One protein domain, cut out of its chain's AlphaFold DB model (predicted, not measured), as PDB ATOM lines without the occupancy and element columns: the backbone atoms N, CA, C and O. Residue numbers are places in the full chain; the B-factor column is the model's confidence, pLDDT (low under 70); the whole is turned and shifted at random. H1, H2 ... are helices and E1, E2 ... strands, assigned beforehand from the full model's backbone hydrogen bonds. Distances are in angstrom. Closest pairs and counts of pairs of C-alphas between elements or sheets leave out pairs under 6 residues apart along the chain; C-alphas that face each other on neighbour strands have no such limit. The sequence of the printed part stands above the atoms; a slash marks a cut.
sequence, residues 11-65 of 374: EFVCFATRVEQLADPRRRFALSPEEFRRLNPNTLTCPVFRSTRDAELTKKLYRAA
ATOM      1  N   GLU A  11     126.415 173.936 130.900       89.75
ATOM      2  CA  GLU A  11     127.717 174.184 131.523       89.75
ATOM      3  C   GLU A  11     128.466 175.310 130.812       89.75
ATOM      4  O   GLU A  11     128.500 175.390 129.582       89.75
ATOM      5  N   PHE A  12     129.108 176.161 131.604       90.44
ATOM      6  CA  PHE A  12     129.863 177.312 131.143       90.44
ATOM      7  C   PHE A  12     131.249 177.316 131.767       90.44
ATOM      8  O   PHE A  12     131.441 176.907 132.912       90.44
ATOM      9  N   VAL A  13     132.203 177.852 131.014       90.50
ATOM     10  CA  VAL A  13     133.513 178.250 131.515       90.50
ATOM     11  C   VAL A  13     133.720 179.723 131.199       90.50
ATOM     12  O   VAL A  13     133.434 180.173 130.087       90.50
ATOM     13  N   CYS A  14     134.189 180.493 132.174       85.50
ATOM     14  CA  CYS A  14     134.355 181.933 132.036       85.50
ATOM     15  C   CYS A  14     135.820 182.376 132.066       85.50
ATOM     16  O   CYS A  14     136.656 181.833 132.791       85.50
ATOM     17  N   PHE A  15     136.120 183.405 131.264       81.81
ATOM     18  CA  PHE A  15     137.441 184.038 131.176       81.81
ATOM     19  C   PHE A  15     138.594 183.036 130.965       81.81
ATOM     20  O   PHE A  15     139.688 183.231 131.496       81.81
ATOM     21  N   ALA A  16     138.349 181.961 130.206       87.69
ATOM     22  CA  ALA A  16     139.366 180.987 129.823       87.69
ATOM     23  C   ALA A  16     140.215 181.545 128.667       87.69
ATOM     24  O   ALA A  16     139.840 181.459 127.501       87.69
ATOM     25  N   THR A  17     141.346 182.158 129.005       88.69
ATOM     26  CA  THR A  17     142.358 182.668 128.070       88.69
ATOM     27  C   THR A  17     143.456 181.647 127.763       88.69
ATOM     28  O   THR A  17     144.238 181.862 126.840       88.69
ATOM     29  N   ARG A  18     143.522 180.534 128.512       89.94
ATOM     30  CA  ARG A  18     144.432 179.399 128.276       89.94
ATOM     31  C   ARG A  18     143.697 178.065 128.414       89.94
ATOM     32  O   ARG A  18     142.741 177.971 129.182       89.94
ATOM     33  N   VAL A  19     144.162 177.027 127.717       92.06
ATOM     34  CA  VAL A  19     143.494 175.709 127.665       92.06
ATOM     35  C   VAL A  19     143.402 175.057 129.046       92.06
ATOM     36  O   VAL A  19     142.381 174.462 129.377       92.06
ATOM     37  N   GLU A  20     144.412 175.231 129.900       91.06
ATOM     38  CA  GLU A  20     144.449 174.621 131.237       91.06
ATOM     39  C   GLU A  20     143.334 175.161 132.145       91.06
ATOM     40  O   GLU A  20     142.891 174.484 133.069       91.06
ATOM     41  N   GLN A  21     142.823 176.365 131.863       90.44
ATOM     42  CA  GLN A  21     141.736 176.972 132.634       90.44
ATOM     43  C   GLN A  21     140.384 176.284 132.397       90.44
ATOM     44  O   GLN A  21     139.478 176.461 133.206       90.44
ATOM     45  N   LEU A  22     140.243 175.463 131.346       89.44
ATOM     46  CA  LEU A  22     139.051 174.629 131.131       89.44
ATOM     47  C   LEU A  22     138.867 173.577 132.237       89.44
ATOM     48  O   LEU A  22     137.747 173.124 132.491       89.44
ATOM     49  N   ALA A  23     139.964 173.189 132.890       91.00
ATOM     50  CA  ALA A  23     139.964 172.253 134.005       91.00
ATOM     51  C   ALA A  23     139.847 172.945 135.374       91.00
ATOM     52  O   ALA A  23     139.680 172.248 136.370       91.00
ATOM     53  N   ASP A  24     139.913 174.282 135.448       91.00
ATOM     54  CA  ASP A  24     139.818 175.020 136.714       91.00
ATOM     55  C   ASP A  24     138.357 175.046 137.201       91.00
ATOM     56  O   ASP A  24     137.526 175.754 136.616       91.00
ATOM     57  N   PRO A  25     138.009 174.313 138.279       92.19
ATOM     58  CA  PRO A  25     136.633 174.240 138.748       92.19
ATOM     59  C   PRO A  25     136.109 175.600 139.214       92.19
ATOM     60  O   PRO A  25     134.905 175.807 139.171       92.19
ATOM     61  N   ARG A  26     136.983 176.550 139.587       92.38
ATOM     62  CA  ARG A  26     136.604 177.898 140.049       92.38
ATOM     63  C   ARG A  26     136.033 178.774 138.933       92.38
ATOM     64  O   ARG A  26     135.420 179.799 139.219       92.38
ATOM     65  N   ARG A  27     136.262 178.404 137.668       92.00
ATOM     66  CA  ARG A  27     135.814 179.127 136.461       92.00
ATOM     67  C   ARG A  27     134.619 178.464 135.786       92.00
ATOM     68  O   ARG A  27     134.183 178.927 134.732       92.00
ATOM     69  N   ARG A  28     134.119 177.362 136.346       92.31
ATOM     70  CA  ARG A  28     133.049 176.561 135.755       92.31
ATOM     71  C   ARG A  28     131.770 176.729 136.542       92.31
ATOM     72  O   ARG A  28     131.759 176.566 137.755       92.31
ATOM     73  N   PHE A  29     130.679 177.015 135.858       92.38
ATOM     74  CA  PHE A  29     129.367 177.091 136.483       92.38
ATOM     75  C   PHE A  29     128.325 176.496 135.558       92.38
ATOM     76  O   PHE A  29     128.552 176.327 134.360       92.38
ATOM     77  N   ALA A  30     127.171 176.183 136.123       91.62
ATOM     78  CA  ALA A  30     126.096 175.570 135.378       91.62
ATOM     79  C   ALA A  30     124.782 176.299 135.659       91.62
ATOM     80  O   ALA A  30     124.538 176.724 136.792       91.62
ATOM     81  N   LEU A  31     123.962 176.473 134.621       92.06
ATOM     82  CA  LEU A  31     122.659 177.131 134.707       92.06
ATOM     83  C   LEU A  31     121.558 176.222 134.166       92.06
ATOM     84  O   LEU A  31     121.646 175.717 133.043       92.06
ATOM     85  N   SER A  32     120.506 176.033 134.956       92.62
ATOM     86  CA  SER A  32     119.268 175.397 134.515       92.62
ATOM     87  C   SER A  32     118.375 176.392 133.750       92.62
ATOM     88  O   SER A  32     118.499 177.611 133.919       92.62
ATOM     89  N   PRO A  33     117.412 175.918 132.940       91.56
ATOM     90  CA  PRO A  33     116.426 176.791 132.300       91.56
ATOM     91  C   PRO A  33     115.609 177.645 133.282       91.56
ATOM     92  O   PRO A  33     115.178 178.745 132.937       91.56
ATOM     93  N   GLU A  34     115.356 177.155 134.498       92.94
ATOM     94  CA  GLU A  34     114.684 177.934 135.545       92.94
ATOM     95  C   GLU A  34     115.588 179.058 136.060       92.94
ATOM     96  O   GLU A  34     115.134 180.190 136.208       92.94
ATOM     97  N   GLU A  35     116.880 178.782 136.247       94.31
ATOM     98  CA  GLU A  35     117.855 179.795 136.652       94.31
ATOM     99  C   GLU A  35     117.998 180.883 135.582       94.31
ATOM    100  O   GLU A  35     117.982 182.061 135.926       94.31
ATOM    101  N   PHE A  36     118.012 180.546 134.286       92.50
ATOM    102  CA  PHE A  36     117.966 181.560 133.223       92.50
ATOM    103  C   PHE A  36     116.740 182.469 133.324       92.50
ATOM    104  O   PHE A  36     116.874 183.690 133.228       92.50
ATOM    105  N   ARG A  37     115.555 181.887 133.543       93.88
ATOM    106  CA  ARG A  37     114.308 182.653 133.685       93.88
ATOM    107  C   ARG A  37     114.291 183.497 134.953       93.88
ATOM    108  O   ARG A  37     113.758 184.593 134.918       93.88
ATOM    109  N   ARG A  38     114.884 183.023 136.047       95.38
ATOM    110  CA  ARG A  38     114.986 183.786 137.298       95.38
ATOM    111  C   ARG A  38     115.965 184.958 137.167       95.38
ATOM    112  O   ARG A  38     115.667 186.050 137.635       95.38
ATOM    113  N   LEU A  39     117.116 184.737 136.530       95.50
ATOM    114  CA  LEU A  39     118.173 185.742 136.383       95.50
ATOM    115  C   LEU A  39     117.852 186.787 135.308       95.50
ATOM    116  O   LEU A  39     118.187 187.957 135.476       95.50
ATOM    117  N   ASN A  40     117.279 186.367 134.179       95.44
ATOM    118  CA  ASN A  40     116.968 187.215 133.028       95.44
ATOM    119  C   ASN A  40     115.623 186.806 132.397       95.44
ATOM    120  O   ASN A  40     115.609 186.289 131.273       95.44
ATOM    121  N   PRO A  41     114.486 187.023 133.084       95.62
ATOM    122  CA  PRO A  41     113.173 186.648 132.581       95.62
ATOM    123  C   PRO A  41     112.855 187.299 131.242       95.62
ATOM    124  O   PRO A  41     112.383 186.595 130.369       95.62
ATOM    125  N   ASN A  42     113.165 188.575 131.012       95.88
ATOM    126  CA  ASN A  42     112.780 189.303 129.798       95.88
ATOM    127  C   ASN A  42     113.609 188.869 128.578       95.88
ATOM    128  O   ASN A  42     113.052 188.666 127.496       95.88
ATOM    129  N   THR A  43     114.921 188.673 128.746       93.56
ATOM    130  CA  THR A  43     115.862 188.461 127.625       93.56
ATOM    131  C   THR A  43     116.380 187.033 127.481       93.56
ATOM    132  O   THR A  43     116.850 186.678 126.405       93.56
ATOM    133  N   LEU A  44     116.329 186.216 128.540       91.31
ATOM    134  CA  LEU A  44     116.933 184.874 128.620       91.31
ATOM    135  C   LEU A  44     118.442 184.833 128.315       91.31
ATOM    136  O   LEU A  44     119.003 183.778 128.028       91.31
ATOM    137  N   THR A  45     119.117 185.979 128.381       88.94
ATOM    138  CA  THR A  45     120.564 186.078 128.180       88.94
ATOM    139  C   THR A  45     121.322 185.456 129.353       88.94
ATOM    140  O   THR A  45     120.859 185.492 130.492       88.94
ATOM    141  N   CYS A  46     122.519 184.925 129.106       86.25
ATOM    142  CA  CYS A  46     123.413 184.466 130.170       86.25
ATOM    143  C   CYS A  46     124.180 185.654 130.771       86.25
ATOM    144  O   CYS A  46     124.775 186.411 130.001       86.25
ATOM    145  N   PRO A  47     124.205 185.837 132.106       85.94
ATOM    146  CA  PRO A  47     125.163 186.739 132.743       85.94
ATOM    147  C   PRO A  47     126.614 186.327 132.464       85.94
ATOM    148  O   PRO A  47     126.894 185.165 132.162       85.94
ATOM    149  N   VAL A  48     127.541 187.275 132.603       82.19
ATOM    150  CA  VAL A  48     128.972 187.069 132.340       82.19
ATOM    151  C   VAL A  48     129.700 186.919 133.676       82.19
ATOM    152  O   VAL A  48     130.428 187.806 134.117       82.19
ATOM    153  N   PHE A  49     129.469 185.796 134.354       90.81
ATOM    154  CA  PHE A  49     130.138 185.502 135.625       90.81
ATOM    155  C   PHE A  49     131.650 185.330 135.437       90.81
ATOM    156  O   PHE A  49     132.093 184.878 134.383       90.81
ATOM    157  N   ARG A  50     132.441 185.687 136.458       88.31
ATOM    158  CA  ARG A  50     133.908 185.513 136.476       88.31
ATOM    159  C   ARG A  50     134.351 184.240 137.185       88.31
ATOM    160  O   ARG A  50     135.418 183.710 136.873       88.31
ATOM    161  N   SER A  51     133.525 183.746 138.099       93.06
ATOM    162  CA  SER A  51     133.773 182.528 138.854       93.06
ATOM    163  C   SER A  51     132.486 181.749 139.134       93.06
ATOM    164  O   SER A  51     131.373 182.268 139.017       93.06
ATOM    165  N   THR A  52     132.642 180.501 139.568       93.88
ATOM    166  CA  THR A  52     131.548 179.667 140.086       93.88
ATOM    167  C   THR A  52     130.856 180.317 141.273       93.88
ATOM    168  O   THR A  52     129.630 180.300 141.357       93.88
ATOM    169  N   ARG A  53     131.632 180.922 142.182       95.00
ATOM    170  CA  ARG A  53     131.071 181.565 143.371       95.00
ATOM    171  C   ARG A  53     130.247 182.788 142.991       95.00
ATOM    172  O   ARG A  53     129.213 183.011 143.611       95.00
ATOM    173  N   ASP A  54     130.616 183.491 141.918       95.75
ATOM    174  CA  ASP A  54     129.801 184.594 141.410       95.75
ATOM    175  C   ASP A  54     128.455 184.145 140.857       95.75
ATOM    176  O   ASP A  54     127.431 184.791 141.104       95.75
ATOM    177  N   ALA A  55     128.444 183.022 140.139       95.31
ATOM    178  CA  ALA A  55     127.213 182.433 139.639       95.31
ATOM    179  C   ALA A  55     126.298 182.005 140.797       95.31
ATOM    180  O   ALA A  55     125.129 182.397 140.833       95.31
ATOM    181  N   GLU A  56     126.825 181.258 141.770       96.38
ATOM    182  CA  GLU A  56     126.047 180.760 142.912       96.38
ATOM    183  C   GLU A  56     125.524 181.877 143.812       96.38
ATOM    184  O   GLU A  56     124.348 181.871 144.197       96.38
ATOM    185  N   LEU A  57     126.352 182.885 144.084       97.38
ATOM    186  CA  LEU A  57     125.939 184.016 144.898       97.38
ATOM    187  C   LEU A  57     124.899 184.870 144.177       97.38
ATOM    188  O   LEU A  57     123.878 185.222 144.762       97.38
ATOM    189  N   THR A  58     125.074 185.114 142.878       97.50
ATOM    190  CA  THR A  58     124.057 185.816 142.087       97.50
ATOM    191  C   THR A  58     122.731 185.048 142.096       97.50
ATOM    192  O   THR A  58     121.688 185.640 142.367       97.50
ATOM    193  N   LYS A  59     122.735 183.721 141.897       97.00
ATOM    194  CA  LYS A  59     121.517 182.892 142.015       97.00
ATOM    195  C   LYS A  59     120.861 183.010 143.390       97.00
ATOM    196  O   LYS A  59     119.636 182.996 143.479       97.00
ATOM    197  N   LYS A  60     121.652 183.077 144.466       98.06
ATOM    198  CA  LYS A  60     121.152 183.289 145.830       98.06
ATOM    199  C   LYS A  60     120.451 184.644 145.962       98.06
ATOM    200  O   LYS A  60     119.313 184.675 146.418       98.06
ATOM    201  N   LEU A  61     121.058 185.722 145.465       98.38
ATOM    202  CA  LEU A  61     120.464 187.065 145.488       98.38
ATOM    203  C   LEU A  61     119.112 187.114 144.752       98.38
ATOM    204  O   LEU A  61     118.148 187.662 145.280       98.38
ATOM    205  N   TYR A  62     118.989 186.453 143.594       98.00
ATOM    206  CA  TYR A  62     117.709 186.361 142.870       98.00
ATOM    207  C   TYR A  62     116.691 185.378 143.475       98.00
ATOM    208  O   TYR A  62     115.531 185.363 143.070       98.00
ATOM    209  N   ARG A  63     117.100 184.512 144.412       97.31
ATOM    210  CA  ARG A  63     116.149 183.739 145.227       97.31
ATOM    211  C   ARG A  63     115.533 184.607 146.326       97.31
ATOM    212  O   ARG A  63     114.394 184.356 146.698       97.31
ATOM    213  N   ALA A  64     116.267 185.609 146.815       97.75
ATOM    214  CA  ALA A  64     115.789 186.540 147.833       97.75
ATOM    215  C   ALA A  64     114.934 187.678 147.248       97.75
ATOM    216  O   ALA A  64     113.919 188.037 147.841       97.75
ATOM    217  N   ALA A  65     115.317 188.226 146.090       97.75
ATOM    218  CA  ALA A  65     114.599 189.316 145.431       97.75
ATOM    219  C   ALA A  65     114.268 188.984 143.962       97.75
ATOM    220  O   ALA A  65     115.136 188.480 143.243       97.75
TER     221      ALA A  65
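What this domain is: This is residues 11 to 65 of the 374 residues of a protein of mine drainage metagenome (UniProt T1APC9). A small ribbon of two antiparallel strands, E1 and E2, sits near the middle of an elongated domain, and the longest helix, H3, runs alongside E2. Short helix H1 lies at one end; H2 lies toward the other, where the later part of H3 meets it, and residues 40 to 51 fold back from H2 to the beginning of H3. The printed part has 55 residues, with three named helices and two named strands in the order E1, H1, E2, H2, H3, a mixed class of helices and strands. It is only just compact, close to loose, with a radius of gyration of the C-alphas of 11.8 A and spans of 35 by 20 by 14 A.

Where its parts are: E2 is residues 28 to 31, 10.5 A long, and E1 is residues 11 to 13, beginning at C-alpha 11 (127.717, 174.184, 131.523). H3, residues 52 to 64, measures 18.9 A and ends at C-alpha 64 (115.789, 186.540, 147.833). H2 is residues 33 to 39, 10.0 A, and H1 is residues 19 to 23, 8.0 A.

How they stand to each other: E1 and E2 are antiparallel neighbours at 144 degrees, with N 12 and O 29 2.8 A apart, within hydrogen-bond range. The closest C-alphas of E2 and H3 are those of Phe 29 and Thr 52, 4.9 A apart. H2 and H3 touch, about perpendicular at 74 degrees, through residues 59 to 62 of H3 alone; their closest C-alphas, of Leu 39 and Tyr 62, are 6.5 A apart. H1 touches no helix; its closest C-alpha to E1 is Leu 22, 6.6 A from that of Val 13. Every O i to N i+4 pair is within hydrogen-bond range in H2 and H3; H1 has 0 of 1, but 2 of 2 O i to N i+3 pairs.

The domain as a whole: The C-alphas farthest apart, of Val 19 and Ala 65, are 36.5 A apart. The printed part has no cut. The link H2 to H3 is long. No printed residue is under 70 in pLDDT.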